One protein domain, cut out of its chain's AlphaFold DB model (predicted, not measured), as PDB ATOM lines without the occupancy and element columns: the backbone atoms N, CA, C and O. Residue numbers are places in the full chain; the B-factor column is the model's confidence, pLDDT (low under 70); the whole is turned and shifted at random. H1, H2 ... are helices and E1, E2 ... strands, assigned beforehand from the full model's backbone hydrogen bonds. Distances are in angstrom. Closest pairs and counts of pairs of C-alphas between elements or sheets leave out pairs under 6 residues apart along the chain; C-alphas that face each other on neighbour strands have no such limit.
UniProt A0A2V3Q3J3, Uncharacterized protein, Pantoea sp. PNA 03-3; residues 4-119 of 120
ATOM      1  N   ASP A   4      13.881  -6.629 -27.014       91.44
ATOM      2  CA  ASP A   4      14.497  -5.559 -26.245       91.44
ATOM      3  C   ASP A   4      15.600  -4.912 -27.081       91.44
ATOM      4  O   ASP A   4      16.444  -5.591 -27.664       91.44
ATOM      5  N   ILE A   5      15.583  -3.587 -27.150       94.62
ATOM      6  CA  ILE A   5      16.601  -2.774 -27.802       94.62
ATOM      7  C   ILE A   5      17.418  -2.119 -26.689       94.62
ATOM      8  O   ILE A   5      16.901  -1.296 -25.929       94.62
ATOM      9  N   ALA A   6      18.680  -2.509 -26.560       96.00
ATOM     10  CA  ALA A   6      19.611  -1.942 -25.596       96.00
ATOM     11  C   ALA A   6      20.451  -0.853 -26.266       96.00
ATOM     12  O   ALA A   6      21.070  -1.088 -27.301       96.00
ATOM     13  N   CYS A   7      20.499   0.323 -25.649       97.31
ATOM     14  CA  CYS A   7      21.228   1.474 -26.160       97.31
ATOM     15  C   CYS A   7      22.321   1.872 -25.167       97.31
ATOM     16  O   CYS A   7      22.021   2.239 -24.030       97.31
ATOM     17  N   TYR A   8      23.578   1.833 -25.600       97.69
ATOM     18  CA  TYR A   8      24.743   2.248 -24.815       97.69
ATOM     19  C   TYR A   8      25.280   3.554 -25.376       97.69
ATOM     20  O   TYR A   8      25.402   3.674 -26.592       97.69
ATOM     21  N   THR A   9      25.603   4.528 -24.525       97.94
ATOM     22  CA  THR A   9      26.025   5.854 -24.987       97.94
ATOM     23  C   THR A   9      27.251   6.399 -24.257       97.94
ATOM     24  O   THR A   9      27.484   6.113 -23.079       97.94
ATOM     25  N   SER A  10      28.031   7.225 -24.958       97.56
ATOM     26  CA  SER A  10      29.141   8.018 -24.400       97.56
ATOM     27  C   SER A  10      28.675   9.368 -23.817       97.56
ATOM     28  O   SER A  10      29.488  10.214 -23.421       97.56
ATOM     29  N   ILE A  11      27.354   9.577 -23.752       98.00
ATOM     30  CA  ILE A  11      26.685  10.791 -23.275       98.00
ATOM     31  C   ILE A  11      26.475  10.689 -21.758       98.00
ATOM     32  O   ILE A  11      26.160   9.618 -21.231       98.00
ATOM     33  N   SER A  12      26.666  11.797 -21.036       97.38
ATOM     34  CA  SER A  12      26.404  11.838 -19.593       97.38
ATOM     35  C   SER A  12      24.930  11.529 -19.295       97.38
ATOM     36  O   SER A  12      24.064  11.713 -20.146       97.38
ATOM     37  N   ILE A  13      24.624  11.041 -18.092       97.69
ATOM     38  CA  ILE A  13      23.239  10.688 -17.746       97.69
ATOM     39  C   ILE A  13      22.293  11.895 -17.792       97.69
ATOM     40  O   ILE A  13      21.142  11.747 -18.200       97.69
ATOM     41  N   ASP A  14      22.777  13.073 -17.405       97.38
ATOM     42  CA  ASP A  14      21.973  14.292 -17.360       97.38
ATOM     43  C   ASP A  14      21.669  14.777 -18.784       97.38
ATOM     44  O   ASP A  14      20.502  14.923 -19.143       97.38
ATOM     45  N   ASP A  15      22.691  14.856 -19.644       97.69
ATOM     46  CA  ASP A  15      22.509  15.209 -21.059       97.69
ATOM     47  C   ASP A  15      21.646  14.169 -21.795       97.69
ATOM     48  O   ASP A  15      20.841  14.512 -22.665       97.69
ATOM     49  N   LEU A  16      21.802  12.878 -21.472       98.00
ATOM     50  CA  LEU A  16      21.007  11.815 -22.082       98.00
ATOM     51  C   LEU A  16      19.529  11.963 -21.709       98.00
ATOM     52  O   LEU A  16      18.678  11.826 -22.583       98.00
ATOM     53  N   ARG A  17      19.203  12.274 -20.450       97.88
ATOM     54  CA  ARG A  17      17.813  12.510 -20.022       97.88
ATOM     55  C   ARG A  17      17.168  13.666 -20.776       97.88
ATOM     56  O   ARG A  17      16.024  13.535 -21.214       97.88
ATOM     57  N   GLU A  18      17.894  14.763 -20.967       97.06
ATOM     58  CA  GLU A  18      17.403  15.908 -21.739       97.06
ATOM     59  C   GLU A  18      17.141  15.516 -23.196       97.06
ATOM     60  O   GLU A  18      16.047  15.739 -23.717       97.06
ATOM     61  N   ARG A  19      18.095  14.834 -23.839       97.38
ATOM     62  CA  ARG A  19      17.934  14.377 -25.229       97.38
ATOM     63  C   ARG A  19      16.798  13.372 -25.389       97.38
ATOM     64  O   ARG A  19      16.031  13.474 -26.342       97.38
ATOM     65  N   LEU A  20      16.649  12.425 -24.461       96.94
ATOM     66  CA  LEU A  20      15.535  11.473 -24.478       96.94
ATOM     67  C   LEU A  20      14.187  12.169 -24.273       96.94
ATOM     68  O   LEU A  20      13.201  11.742 -24.866       96.94
ATOM     69  N   SER A  21      14.136  13.249 -23.490       95.88
ATOM     70  CA  SER A  21      12.922  14.065 -23.344       95.88
ATOM     71  C   SER A  21      12.532  14.711 -24.676       95.88
ATOM     72  O   SER A  21      11.385  14.588 -25.095       95.88
ATOM     73  N   VAL A  22      13.498  15.273 -25.410       95.25
ATOM     74  CA  VAL A  22      13.268  15.822 -26.761       95.25
ATOM     75  C   VAL A  22      12.807  14.740 -27.746       95.25
ATOM     76  O   VAL A  22      11.892  14.965 -28.537       95.25
ATOM     77  N   VAL A  23      13.398  13.541 -27.691       95.00
ATOM     78  CA  VAL A  23      12.971  12.397 -28.519       95.00
ATOM     79  C   VAL A  23      11.532  11.991 -28.197       95.00
ATOM     80  O   VAL A  23      10.746  11.784 -29.121       95.00
ATOM     81  N   LYS A  24      11.162  11.925 -26.911       93.94
ATOM     82  CA  LYS A  24       9.786  11.633 -26.477       93.94
ATOM     83  C   LYS A  24       8.801  12.696 -26.969       93.94
ATOM     84  O   LYS A  24       7.718  12.341 -27.409       93.94
ATOM     85  N   GLU A  25       9.168  13.976 -26.958       94.81
ATOM     86  CA  GLU A  25       8.308  15.048 -27.483       94.81
ATOM     87  C   GLU A  25       8.133  14.963 -29.006       94.81
ATOM     88  O   GLU A  25       7.028  15.119 -29.524       94.81
ATOM     89  N   LYS A  26       9.216  14.688 -29.740       94.94
ATOM     90  CA  LYS A  26       9.220  14.660 -31.211       94.94
ATOM     91  C   LYS A  26       8.583  13.400 -31.800       94.94
ATOM     92  O   LYS A  26       7.952  13.467 -32.854       94.94
ATOM     93  N   TYR A  27       8.755  12.263 -31.132       93.88
ATOM     94  CA  TYR A  27       8.330  10.944 -31.602       93.88
ATOM     95  C   TYR A  27       7.379  10.249 -30.616       93.88
ATOM     96  O   TYR A  27       7.345   9.024 -30.556       93.88
ATOM     97  N   GLY A  28       6.613  11.016 -29.831       90.25
ATOM     98  CA  GLY A  28       5.767  10.490 -28.749       90.25
ATOM     99  C   GLY A  28       4.840   9.352 -29.174       90.25
ATOM    100  O   GLY A  28       4.764   8.344 -28.483       90.25
ATOM    101  N   HIS A  29       4.271   9.433 -30.381       90.62
ATOM    102  CA  HIS A  29       3.425   8.386 -30.964       90.62
ATOM    103  C   HIS A  29       4.095   6.998 -31.014       90.62
ATOM    104  O   HIS A  29       3.418   5.988 -30.837       90.62
ATOM    105  N   LEU A  30       5.425   6.928 -31.171       91.00
ATOM    106  CA  LEU A  30       6.166   5.663 -31.136       91.00
ATOM    107  C   LEU A  30       6.209   5.064 -29.724       91.00
ATOM    108  O   LEU A  30       6.235   3.841 -29.579       91.00
ATOM    109  N   PHE A  31       6.229   5.914 -28.696       90.50
ATOM    110  CA  PHE A  31       6.411   5.538 -27.292       90.50
ATOM    111  C   PHE A  31       5.107   5.502 -26.474       90.50
ATOM    112  O   PHE A  31       5.126   5.108 -25.309       90.50
ATOM    113  N   ASP A  32       3.973   5.844 -27.092       86.06
ATOM    114  CA  ASP A  32       2.625   5.813 -26.504       86.06
ATOM    115  C   ASP A  32       1.920   4.454 -26.693       86.06
ATOM    116  O   ASP A  32       0.691   4.351 -26.709       86.06
ATOM    117  N   GLY A  33       2.685   3.373 -26.851       85.31
ATOM    118  CA  GLY A  33       2.117   2.034 -26.980       85.31
ATOM    119  C   GLY A  33       3.025   1.042 -27.688       85.31
ATOM    120  O   GLY A  33       3.372   0.045 -27.058       85.31
ATOM    121  N   PRO A  34       3.411   1.259 -28.961       90.62
ATOM    122  CA  PRO A  34       4.166   0.270 -29.732       90.62
ATOM    123  C   PRO A  34       5.540  -0.042 -29.133       90.62
ATOM    124  O   PRO A  34       5.943  -1.207 -29.070       90.62
ATOM    125  N   TYR A  35       6.214   0.988 -28.623       93.44
ATOM    126  CA  TYR A  35       7.491   0.888 -27.931       93.44
ATOM    127  C   TYR A  35       7.393   1.460 -26.520       93.44
ATOM    128  O   TYR A  35       6.684   2.429 -26.275       93.44
ATOM    129  N   LEU A  36       8.139   0.876 -25.586       93.56
ATOM    130  CA  LEU A  36       8.247   1.362 -24.213       93.56
ATOM    131  C   LEU A  36       9.685   1.799 -23.957       93.56
ATOM    132  O   LEU A  36      10.580   0.959 -23.901       93.56
ATOM    133  N   LEU A  37       9.905   3.107 -23.816       95.12
ATOM    134  CA  LEU A  37      11.214   3.690 -23.520       95.12
ATOM    135  C   LEU A  37      11.430   3.786 -22.004       95.12
ATOM    136  O   LEU A  37      10.727   4.531 -21.318       95.12
ATOM    137  N   PHE A  38      12.423   3.061 -21.491       94.94
ATOM    138  CA  PHE A  38      12.778   3.059 -20.072       94.94
ATOM    139  C   PHE A  38      13.685   4.232 -19.693       94.94
ATOM    140  O   PHE A  38      14.355   4.832 -20.536       94.94
ATOM    141  N   GLU A  39      13.723   4.535 -18.396       95.50
ATOM    142  CA  GLU A  39      14.617   5.553 -17.851       95.50
ATOM    143  C   GLU A  39      16.092   5.183 -18.072       95.50
ATOM    144  O   GLU A  39      16.473   4.017 -17.920       95.50
ATOM    145  N   PRO A  40      16.943   6.162 -18.418       97.31
ATOM    146  CA  PRO A  40      18.359   5.914 -18.583       97.31
ATOM    147  C   PRO A  40      19.052   5.725 -17.230       97.31
ATOM    148  O   PRO A  40      18.631   6.227 -16.182       97.31
ATOM    149  N   HIS A  41      20.190   5.046 -17.274       96.62
ATOM    150  CA  HIS A  41      21.013   4.715 -16.123       96.62
ATOM    151  C   HIS A  41      22.492   4.988 -16.411       96.62
ATOM    152  O   HIS A  41      22.944   4.941 -17.554       96.62
ATOM    153  N   ILE A  42      23.265   5.241 -15.356       97.00
ATOM    154  CA  ILE A  42      24.711   5.480 -15.442       97.00
ATOM    155  C   ILE A  42      25.448   4.162 -15.720       97.00
ATOM    156  O   ILE A  42      25.118   3.123 -15.144       97.00
ATOM    157  N   ILE A  43      26.492   4.214 -16.547       95.69
ATOM    158  CA  ILE A  43      27.543   3.194 -16.605       95.69
ATOM    159  C   ILE A  43      28.744   3.746 -15.843       95.69
ATOM    160  O   ILE A  43      29.222   4.842 -16.122       95.69
ATOM    161  N   LEU A  44      29.197   3.004 -14.836       95.38
ATOM    162  CA  LEU A  44      30.362   3.388 -14.051       95.38
ATOM    163  C   LEU A  44      31.636   2.976 -14.788       95.38
ATOM    164  O   LEU A  44      31.710   1.879 -15.339       95.38
ATOM    165  N   SER A  45      32.648   3.837 -14.744       92.81
ATOM    166  CA  SER A  45      33.986   3.515 -15.245       92.81
ATOM    167  C   SER A  45      34.651   2.413 -14.413       92.81
ATOM    168  O   SER A  45      34.320   2.216 -13.240       92.81
ATOM    169  N   GLY A  46      35.666   1.751 -14.976       90.62
ATOM    170  CA  GLY A  46      36.440   0.727 -14.261       90.62
ATOM    171  C   GLY A  46      37.017   1.212 -12.921       90.62
ATOM    172  O   GLY A  46      37.001   0.477 -11.935       90.62
ATOM    173  N   GLN A  47      37.444   2.479 -12.841       91.75
ATOM    174  CA  GLN A  47      37.941   3.079 -11.594       91.75
ATOM    175  C   GLN A  47      36.837   3.211 -10.535       91.75
ATOM    176  O   GLN A  47      37.060   2.900  -9.369       91.75
ATOM    177  N   GLN A  48      35.635   3.630 -10.935       93.19
ATOM    178  CA  GLN A  48      34.487   3.741 -10.030       93.19
ATOM    179  C   GLN A  48      33.984   2.362  -9.582       93.19
ATOM    180  O   GLN A  48      33.578   2.197  -8.434       93.19
ATOM    181  N   LEU A  49      34.056   1.357 -10.459       92.81
ATOM    182  CA  LEU A  49      33.669  -0.021 -10.150       92.81
ATOM    183  C   LEU A  49      34.594  -0.699  -9.139       92.81
ATOM    184  O   LEU A  49      34.145  -1.537  -8.353       92.81
ATOM    185  N   ALA A  50      35.875  -0.329  -9.118       91.19
ATOM    186  CA  ALA A  50      36.828  -0.829  -8.131       91.19
ATOM    187  C   ALA A  50      36.466  -0.425  -6.690       91.19
ATOM    188  O   ALA A  50      36.848  -1.125  -5.756       91.19
ATOM    189  N   LEU A  51      35.704   0.660  -6.521       94.00
ATOM    190  CA  LEU A  51      35.279   1.202  -5.226       94.00
ATOM    191  C   LEU A  51      33.930   0.643  -4.742       94.00
ATOM    192  O   LEU A  51      33.436   1.055  -3.696       94.00
ATOM    193  N   LEU A  52      33.296  -0.240  -5.518       93.38
ATOM    194  CA  LEU A  52      31.933  -0.694  -5.271       93.38
ATOM    195  C   LEU A  52      31.922  -2.018  -4.488       93.38
ATOM    196  O   LEU A  52      32.377  -3.044  -4.994       93.38
ATOM    197  N   ASP A  53      31.358  -1.998  -3.277       93.81
ATOM    198  CA  ASP A  53      31.275  -3.183  -2.404       93.81
ATOM    199  C   ASP A  53      30.157  -4.160  -2.812       93.81
ATOM    200  O   ASP A  53      30.251  -5.374  -2.605       93.81
ATOM    201  N   ASP A  54      29.079  -3.641  -3.408       95.81
ATOM    202  CA  ASP A  54      27.943  -4.442  -3.867       95.81
ATOM    203  C   ASP A  54      28.326  -5.240  -5.121       95.81
ATOM    204  O   ASP A  54      28.373  -4.717  -6.238       95.81
ATOM    205  N   ARG A  55      28.578  -6.538  -4.930       92.69
ATOM    206  CA  ARG A  55      28.995  -7.458  -5.998       92.69
ATOM    207  C   ARG A  55      27.988  -7.558  -7.140       92.69
ATOM    208  O   ARG A  55      28.403  -7.698  -8.287       92.69
ATOM    209  N   VAL A  56      26.687  -7.494  -6.848       93.06
ATOM    210  CA  VAL A  56      25.638  -7.630  -7.870       93.06
ATOM    211  C   VAL A  56      25.595  -6.373  -8.727       93.06
ATOM    212  O   VAL A  56      25.600  -6.456  -9.955       93.06
ATOM    213  N   LYS A  57      25.618  -5.193  -8.097       92.00
ATOM    214  CA  LYS A  57      25.708  -3.923  -8.828       92.00
ATOM    215  C   LYS A  57      26.992  -3.841  -9.638       92.00
ATOM    216  O   LYS A  57      26.934  -3.482 -10.810       92.00
ATOM    217  N   LYS A  58      28.127  -4.215  -9.042       94.00
ATOM    218  CA  LYS A  58      29.426  -4.218  -9.713       94.00
ATOM    219  C   LYS A  58      29.394  -5.067 -10.982       94.00
ATOM    220  O   LYS A  58      29.627  -4.528 -12.057       94.00
ATOM    221  N   TYR A  59      28.977  -6.329 -10.876       93.25
ATOM    222  CA  TYR A  59      28.854  -7.234 -12.023       93.25
ATOM    223  C   TYR A  59      27.933  -6.674 -13.122       93.25
ATOM    224  O   TYR A  59      28.250  -6.727 -14.311       93.25
ATOM    225  N   ASN A  60      26.800  -6.083 -12.731       91.81
ATOM    226  CA  ASN A  60      25.849  -5.494 -13.670       91.81
ATOM    227  C   ASN A  60      26.424  -4.306 -14.448       91.81
ATOM    228  O   ASN A  60      26.042  -4.111 -15.603       91.81
ATOM    229  N   HIS A  61      27.269  -3.483 -13.829       94.06
ATOM    230  CA  HIS A  61      27.933  -2.372 -14.508       94.06
ATOM    231  C   HIS A  61      29.136  -2.846 -15.331       94.06
ATOM    232  O   HIS A  61      29.282  -2.387 -16.457       94.06
ATOM    233  N   GLU A  62      29.933  -3.795 -14.821       94.81
ATOM    234  CA  GLU A  62      31.039  -4.419 -15.563       94.81
ATOM    235  C   GLU A  62      30.537  -5.043 -16.867       94.81
ATOM    236  O   GLU A  62      31.085  -4.773 -17.926       94.81
ATOM    237  N   THR A  63      29.428  -5.786 -16.818       94.19
ATOM    238  CA  THR A  63      28.822  -6.392 -18.014       94.19
ATOM    239  C   THR A  63      28.442  -5.335 -19.056       94.19
ATOM    240  O   THR A  63      28.721  -5.500 -20.237       94.19
ATOM    241  N   LYS A  64      27.828  -4.222 -18.631       95.31
ATOM    242  CA  LYS A  64      27.415  -3.140 -19.543       95.31
ATOM    243  C   LYS A  64      28.606  -2.407 -20.144       95.31
ATOM    244  O   LYS A  64      28.559  -2.054 -21.318       95.31
ATOM    245  N   LEU A  65      29.640  -2.179 -19.337       95.50
ATOM    246  CA  LEU A  65      30.887  -1.579 -19.787       95.50
ATOM    247  C   LEU A  65      31.545  -2.468 -20.848       95.50
ATOM    248  O   LEU A  65      31.796  -1.989 -21.948       95.50
ATOM    249  N   SER A  66      31.706  -3.765 -20.561       94.88
ATOM    250  CA  SER A  66      32.306  -4.729 -21.489       94.88
ATOM    251  C   SER A  66      31.544  -4.831 -22.807       94.88
ATOM    252  O   SER A  66      32.172  -4.788 -23.857       94.88
ATOM    253  N   ILE A  67      30.208  -4.914 -22.773       94.38
ATOM    254  CA  ILE A  67      29.390  -4.954 -23.997       94.38
ATOM    255  C   ILE A  67      29.624  -3.687 -24.823       94.38
ATOM    256  O   ILE A  67      29.931  -3.761 -26.006       94.38
ATOM    257  N   ALA A  68      29.506  -2.509 -24.212       94.75
ATOM    258  CA  ALA A  68      29.668  -1.257 -24.939       94.75
ATOM    259  C   ALA A  68      31.068  -1.125 -25.576       94.75
ATOM    260  O   ALA A  68      31.178  -0.701 -26.725       94.75
ATOM    261  N   GLU A  69      32.121  -1.522 -24.856       94.50
ATOM    262  CA  GLU A  69      33.500  -1.515 -25.356       94.50
ATOM    263  C   GLU A  69      33.738  -2.556 -26.463       94.50
ATOM    264  O   GLU A  69      34.428  -2.251 -27.436       94.50
ATOM    265  N   GLU A  70      33.141  -3.751 -26.363       94.69
ATOM    266  CA  GLU A  70      33.211  -4.811 -27.381       94.69
ATOM    267  C   GLU A  70      32.664  -4.338 -28.733       94.69
ATOM    268  O   GLU A  70      33.276  -4.578 -29.773       94.69
ATOM    269  N   TYR A  71      31.568  -3.577 -28.710       93.50
ATOM    270  CA  TYR A  71      30.978  -2.962 -29.901       93.50
ATOM    271  C   TYR A  71      31.619  -1.613 -30.283       93.50
ATOM    272  O   TYR A  71      31.123  -0.902 -31.155       93.50
ATOM    273  N   GLY A  72      32.747  -1.251 -29.666       93.00
ATOM    274  CA  GLY A  72      33.581  -0.123 -30.084       93.00
ATOM    275  C   GLY A  72      33.196   1.243 -29.509       93.00
ATOM    276  O   GLY A  72      33.763   2.256 -29.935       93.00
ATOM    277  N   LEU A  73      32.284   1.308 -28.532       94.94
ATOM    278  CA  LEU A  73      31.952   2.563 -27.861       94.94
ATOM    279  C   LEU A  73      33.084   2.983 -26.921       94.94
ATOM    280  O   LEU A  73      33.408   2.300 -25.951       94.94
ATOM    281  N   LYS A  74      33.665   4.154 -27.182       92.38
ATOM    282  CA  LYS A  74      34.694   4.735 -26.314       92.38
ATOM    283  C   LYS A  74      34.049   5.454 -25.137       92.38
ATOM    284  O   LYS A  74      33.136   6.251 -25.330       92.38
ATOM    285  N   GLU A  75      34.579   5.200 -23.944       93.00
ATOM    286  CA  GLU A  75      34.137   5.807 -22.682       93.00
ATOM    287  C   GLU A  75      32.607   5.740 -22.475       93.00
ATOM    288  O   GLU A  75      31.949   6.782 -22.436       93.00
ATOM    289  N   PRO A  76      32.009   4.540 -22.345       96.25
ATOM    290  CA  PRO A  76      30.578   4.404 -22.077       96.25
ATOM    291  C   PRO A  76      30.198   5.094 -20.759       96.25
ATOM    292  O   PRO A  76      30.819   4.854 -19.723       96.25
ATOM    293  N   LYS A  77      29.165   5.943 -20.781       97.44
ATOM    294  CA  LYS A  77      28.743   6.749 -19.616       97.44
ATOM    295  C   LYS A  77      27.323   6.463 -19.164       97.44
ATOM    296  O   LYS A  77      27.001   6.643 -17.988       97.44
ATOM    297  N   SER A  78      26.459   6.032 -20.071       97.88
ATOM    298  CA  SER A  78      25.061   5.767 -19.752       97.88
ATOM    299  C   SER A  78      24.456   4.730 -20.690       97.88
ATOM    300  O   SER A  78      24.987   4.456 -21.765       97.88
ATOM    301  N   TYR A  79      23.353   4.125 -20.265       96.88
ATOM    302  CA  TYR A  79      22.579   3.197 -21.079       96.88
ATOM    303  C   TYR A  79      21.086   3.391 -20.844       96.88
ATOM    304  O   TYR A  79      20.671   3.866 -19.786       96.88
ATOM    305  N   PHE A  80      20.276   2.977 -21.807       97.44
ATOM    306  CA  PHE A  80      18.829   2.867 -21.661       97.44
ATOM    307  C   PHE A  80      18.311   1.682 -22.474       97.44
ATOM    308  O   PHE A  80      19.046   1.069 -23.250       97.44
ATOM    309  N   MET A  81      17.048   1.329 -22.258       95.81
ATOM    310  CA  MET A  81      16.400   0.219 -22.948       95.81
ATOM    311  C   MET A  81      15.088   0.669 -23.573       95.81
ATOM    312  O   MET A  81      14.414   1.560 -23.052       95.81
ATOM    313  N   ILE A  82      14.712   0.010 -24.664       95.31
ATOM    314  CA  ILE A  82      13.390   0.109 -25.272       95.31
ATOM    315  C   ILE A  82      12.834  -1.308 -25.411       95.31
ATOM    316  O   ILE A  82      13.501  -2.164 -25.983       95.31
ATOM    317  N   ALA A  83      11.619  -1.560 -24.934       93.50
ATOM    318  CA  ALA A  83      10.923  -2.821 -25.201       93.50
ATOM    319  C   ALA A  83       9.922  -2.651 -26.348       93.50
ATOM    320  O   ALA A  83       9.210  -1.647 -26.417       93.50
ATOM    321  N   VAL A  84       9.829  -3.650 -27.227       92.75
ATOM    322  CA  VAL A  84       8.764  -3.728 -28.236       92.75
ATOM    323  C   VAL A  84       7.522  -4.329 -27.595       92.75
ATOM    324  O   VAL A  84       7.479  -5.520 -27.265       92.75
ATOM    325  N   ASN A  85       6.495  -3.504 -27.451       91.31
ATOM    326  CA  ASN A  85       5.222  -3.901 -26.873       91.31
ATOM    327  C   ASN A  85       4.236  -4.362 -27.961       91.31
ATOM    328  O   ASN A  85       3.601  -5.404 -27.793       91.31
ATOM    329  N   ASP A  86       4.197  -3.687 -29.117       87.88
ATOM    330  CA  ASP A  86       3.439  -4.128 -30.296       87.88
ATOM    331  C   ASP A  86       4.366  -4.654 -31.404       87.88
ATOM    332  O   ASP A  86       5.124  -3.913 -32.030       87.88
ATOM    333  N   LYS A  87       4.285  -5.962 -31.671       85.75
ATOM    334  CA  LYS A  87       5.116  -6.648 -32.675       85.75
ATOM    335  C   LYS A  87       4.557  -6.587 -34.095       85.75
ATOM    336  O   LYS A  87       5.142  -7.190 -34.991       85.75
ATOM    337  N   SER A  88       3.426  -5.916 -34.305       85.44
ATOM    338  CA  SER A  88       2.925  -5.640 -35.653       85.44
ATOM    339  C   SER A  88       3.721  -4.536 -36.356       85.44
ATOM    340  O   SER A  88       3.618  -4.423 -37.574       85.44
ATOM    341  N   PHE A  89       4.548  -3.786 -35.610       80.88
ATOM    342  CA  PHE A  89       5.373  -2.678 -36.106       80.88
ATOM    343  C   PHE A  89       4.557  -1.683 -36.947       80.88
ATOM    344  O   PHE A  89       4.836  -1.507 -38.134       80.88
ATOM    345  N   PRO A  90       3.526  -1.046 -36.359       75.56
ATOM    346  CA  PRO A  90       2.550  -0.268 -37.119       75.56
ATOM    347  C   PRO A  90       3.147   0.960 -37.821       75.56
ATOM    348  O   PRO A  90       2.574   1.431 -38.801       75.56
ATOM    349  N   GLU A  91       4.290   1.465 -37.347       83.06
ATOM    350  CA  GLU A  91       4.943   2.660 -37.894       83.06
ATOM    351  C   GLU A  91       6.404   2.407 -38.270       83.06
ATOM    352  O   GLU A  91       6.772   2.477 -39.442       83.06
ATOM    353  N   LEU A  92       7.240   2.081 -37.282       88.25
ATOM    354  CA  LEU A  92       8.641   1.723 -37.478       88.25
ATOM    355  C   LEU A  92       8.895   0.311 -36.966       88.25
ATOM    356  O   LEU A  92       8.228  -0.154 -36.045       88.25
ATOM    357  N   ASN A  93       9.865  -0.362 -37.582       91.25
ATOM    358  CA  ASN A  93      10.431  -1.603 -37.071       91.25
ATOM    359  C   ASN A  93      11.631  -1.303 -36.150       91.25
ATOM    360  O   ASN A  93      12.009  -0.151 -35.934       91.25
ATOM    361  N   THR A  94      12.251  -2.345 -35.597       91.62
ATOM    362  CA  THR A  94      13.390  -2.216 -34.669       91.62
ATOM    363  C   THR A  94      14.585  -1.470 -35.268       91.62
ATOM    364  O   THR A  94      15.208  -0.683 -34.560       91.62
ATOM    365  N   SER A  95      14.874  -1.657 -36.561       92.31
ATOM    366  CA  SER A  95      15.929  -0.912 -37.265       92.31
ATOM    367  C   SER A  95      15.579   0.571 -37.396       92.31
ATOM    368  O   SER A  95      16.405   1.422 -37.093       92.31
ATOM    369  N   GLY A  96      14.327   0.895 -37.731       93.38
ATOM    370  CA  GLY A  96      13.860   2.282 -37.787       93.38
ATOM    371  C   GLY A  96      13.959   2.995 -36.435       93.38
ATOM    372  O   GLY A  96      14.355   4.156 -36.378       93.38
ATOM    373  N   ILE A  97      13.672   2.295 -35.332       94.12
ATOM    374  CA  ILE A  97      13.889   2.836 -33.982       94.12
ATOM    375  C   ILE A  97      15.375   3.067 -33.701       94.12
ATOM    376  O   ILE A  97      15.731   4.112 -33.155       94.12
ATOM    377  N   ALA A  98      16.250   2.138 -34.091       94.19
ATOM    378  CA  ALA A  98      17.691   2.327 -33.952       94.19
ATOM    379  C   ALA A  98      18.174   3.575 -34.705       94.19
ATOM    380  O   ALA A  98      18.920   4.378 -34.142       94.19
ATOM    381  N   ASP A  99      17.682   3.792 -35.924       94.88
ATOM    382  CA  ASP A  99      18.045   4.948 -36.748       94.88
ATOM    383  C   ASP A  99      17.559   6.276 -36.156       94.88
ATOM    384  O   ASP A  99      18.281   7.274 -36.212       94.88
ATOM    385  N   VAL A 100      16.382   6.300 -35.515       95.31
ATOM    386  CA  VAL A 100      15.920   7.472 -34.750       95.31
ATOM    387  C   VAL A 100      16.942   7.829 -33.671       95.31
ATOM    388  O   VAL A 100      17.396   8.970 -33.607       95.31
ATOM    389  N   PHE A 101      17.364   6.865 -32.851       96.00
ATOM    390  CA  PHE A 101      18.311   7.152 -31.772       96.00
ATOM    391  C   PHE A 101      19.714   7.494 -32.279       96.00
ATOM    392  O   PHE A 101      20.329   8.421 -31.753       96.00
ATOM    393  N   ARG A 102      20.201   6.830 -33.332       95.50
ATOM    394  CA  ARG A 102      21.464   7.187 -34.002       95.50
ATOM    395  C   ARG A 102      21.449   8.624 -34.511       95.50
ATOM    396  O   ARG A 102      22.407   9.361 -34.291       95.50
ATOM    397  N   ARG A 103      20.345   9.056 -35.124       95.88
ATOM    398  CA  ARG A 103      20.195  10.419 -35.645       95.88
ATOM    399  C   ARG A 103      20.131  11.472 -34.540       95.88
ATOM    400  O   ARG A 103      20.769  12.513 -34.662       95.88
ATOM    401  N   GLU A 104      19.353  11.230 -33.489       95.75
ATOM    402  CA  GLU A 104      19.105  12.233 -32.441       95.75
ATOM    403  C   GLU A 104      20.242  12.299 -31.406       95.75
ATOM    404  O   GLU A 104      20.524  13.360 -30.848       95.75
ATOM    405  N   LEU A 105      20.936  11.185 -31.155       96.12
ATOM    406  CA  LEU A 105      22.041  11.119 -30.189       96.12
ATOM    407  C   LEU A 105      23.424  11.251 -30.854       96.12
ATOM    408  O   LEU A 105      24.389  11.652 -30.194       96.12
ATOM    409  N   GLY A 106      23.494  11.021 -32.167       94.81
ATOM    410  CA  GLY A 106      24.701  11.031 -32.989       94.81
ATOM    411  C   GLY A 106      25.307   9.633 -33.105       94.81
ATOM    412  O   GLY A 106      25.616   9.018 -32.090       94.81
ATOM    413  N   GLU A 107      25.528   9.158 -34.333       91.44
ATOM    414  CA  GLU A 107      25.998   7.793 -34.636       91.44
ATOM    415  C   GLU A 107      27.279   7.397 -33.887       91.44
ATOM    416  O   GLU A 107      27.393   6.277 -33.409       91.44
ATOM    417  N   GLY A 108      28.221   8.327 -33.711       92.56
ATOM    418  CA  GLY A 108      29.457   8.063 -32.963       92.56
ATOM    419  C   GLY A 108      29.292   7.998 -31.439       92.56
ATOM    420  O   GLY A 108      30.250   7.672 -30.741       92.56
ATOM    421  N   ASN A 109      28.111   8.334 -30.911       96.12
ATOM    422  CA  ASN A 109      27.850   8.416 -29.474       96.12
ATOM    423  C   ASN A 109      27.002   7.260 -28.941       96.12
ATOM    424  O   ASN A 109      26.801   7.200 -27.728       96.12
ATOM    425  N   ILE A 110      26.469   6.392 -29.806       96.75
ATOM    426  CA  ILE A 110      25.526   5.341 -29.422       96.75
ATOM    427  C   ILE A 110      25.806   4.015 -30.129       96.75
ATOM    428  O   ILE A 110      26.020   3.972 -31.334       96.75
ATOM    429  N   ILE A 111      25.706   2.926 -29.368       96.31
ATOM    430  CA  ILE A 111      25.568   1.556 -29.872       96.31
ATOM    431  C   ILE A 111      24.151   1.078 -29.567       96.31
ATOM    432  O   ILE A 111      23.671   1.258 -28.444       96.31
ATOM    433  N   VAL A 112      23.490   0.469 -30.554       96.00
ATOM    434  CA  VAL A 112      22.116  -0.036 -30.445       96.00
ATOM    435  C   VAL A 112      22.105  -1.530 -30.742       96.00
ATOM    436  O   VAL A 112      22.425  -1.928 -31.856       96.00
ATOM    437  N   LEU A 113      21.709  -2.341 -29.765       94.50
ATOM    438  CA  LEU A 113      21.678  -3.799 -29.873       94.50
ATOM    439  C   LEU A 113      20.246  -4.324 -29.753       94.50
ATOM    440  O   LEU A 113      19.530  -3.957 -28.821       94.50
ATOM    441  N   LEU A 114      19.842  -5.232 -30.638       92.56
ATOM    442  CA  LEU A 114      18.585  -5.972 -30.572       92.56
ATOM    443  C   LEU A 114      18.802  -7.310 -29.876       92.56
ATOM    444  O   LEU A 114      19.521  -8.164 -30.378       92.56
ATOM    445  N   ASN A 115      18.166  -7.520 -28.726       88.56
ATOM    446  CA  ASN A 115      18.328  -8.732 -27.916       88.56
ATOM    447  C   ASN A 115      19.806  -9.086 -27.623       88.56
ATOM    448  O   ASN A 115      20.132 -10.250 -27.414       88.56
ATOM    449  N   GLY A 116      20.690  -8.081 -27.588       80.56
ATOM    450  CA  GLY A 116      22.132  -8.248 -27.365       80.56
ATOM    451  C   GLY A 116      22.979  -8.437 -28.629       80.56
ATOM    452  O   GLY A 116      24.199  -8.517 -28.509       80.56
ATOM    453  N   GLU A 117      22.367  -8.462 -29.813       77.56
ATOM    454  CA  GLU A 117      23.048  -8.551 -31.110       77.56
ATOM    455  C   GLU A 117      23.017  -7.202 -31.836       77.56
ATOM    456  O   GLU A 117      22.075  -6.425 -31.675       77.56
ATOM    457  N   ASP A 118      24.044  -6.902 -32.630       73.81
ATOM    458  CA  ASP A 118      24.116  -5.632 -33.357       73.81
ATOM    459  C   ASP A 118      23.024  -5.513 -34.428       73.81
ATOM    460  O   ASP A 118      22.730  -6.459 -35.166       73.81
ATOM    461  N   LEU A 119      22.430  -4.326 -34.522       66.62
ATOM    462  CA  LEU A 119      21.484  -3.973 -35.577       66.62
ATOM    463  C   LEU A 119      22.267  -3.356 -36.736       66.62
ATOM    464  O   LEU A 119      22.511  -2.151 -36.735       66.62
TER     465      LEU A 119
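AT A GLANCE: This is residues 4 to 119 of the 120 residues of an uncharacterized protein of Pantoea sp. PNA 03-3 (UniProt A0A2V3Q3J3). Look first for a twisted four-stranded sheet with H5 and H1 over one face, two layers with helices on one side of a sheet, while H4 grazes the sheet with residues 64 to 69 and reaches away to H3 at the far end. The short H2 sits beside edge strand E2. The 116 printed residues hold five named helices and four named strands, in the order E1 H1 H2 E2 H3 H4 E3 H5 E4, of mixed class. The sheet runs E2 E3 E1 E4, all antiparallel. The whole is compact by its radius of gyration of the C-alphas, 14.3 A, yet elongated, spanning 45 by 25 by 24 A.

IN THESE COORDINATES: Start with the sheet: find C-alpha 4 at (14.497, -5.559, -26.245), where E1, residues 4 to 9, begins and runs 16.3 A. Its neighbours are E3, residues 78 to 84, 20.7 A long, and E4, residues 110 to 114, which ends at C-alpha 114 at (18.585, -5.972, -30.572). E2 is residues 35 to 37. Among the helices, H1, residues 13 to 26, runs 19.8 A; H2 is residues 28 to 31; H3 is residues 46 to 50. H4, residues 55 to 70, runs 22.0 A from C-alpha 55 at (28.995, -7.458, -5.998), and H5, residues 94 to 105, runs 16.5 A.

HOW THE PARTS SIT: Across E3 and E1, look at N 7 and O 80, 2.9 A apart and within hydrogen-bond range; across E1 and E4, at N 6 and O 113, 2.8 A; across E2 and E3, at N 36 and O 83, 2.9 A. Two split strand-helix-strand units, each two strands that run the same way in the sheet with another strand between them and helices linking them along the chain, have right-handed crossovers: E1, H1 H2, E2, with E3 between the two strands in the sheet, and E3, H5, E4, with E1 between the two strands in the sheet. H5 is over E1 at a height over the sheet of 8.4 A and runs along the strands, at 20 degrees to E1 on the local plane. H1 is on the sheet and only just touches H5, with 3 pairs of C-alphas within 8 A, the closest being Arg 19 and Leu 105 at 7.2 A; they stand at a steep tilt of 61 degrees, opposite ways. H2, on the same face as H5, is over none of the strands. H4 only grazes the sheet; its closest C-alphas to E1 are Ala 68 and Tyr 8, 6.0 A. H3 touches H4, residues 58 to 62 alone, closest at C-alphas 49 and 58, 6.0 A. H4 and H5 are apart. In H1, H3 and H5 every O i to N i+4 pair is within hydrogen-bond range, in H4 11 of 12; H2 is too short for one.

THE WHOLE: The farthest C-alphas, those of Leu 51 and Pro 90, are 45.7 A apart. The printed part has no cut and no long link. Mean pLDDT of the printed part is 93.1; residue 119 alone is under 70.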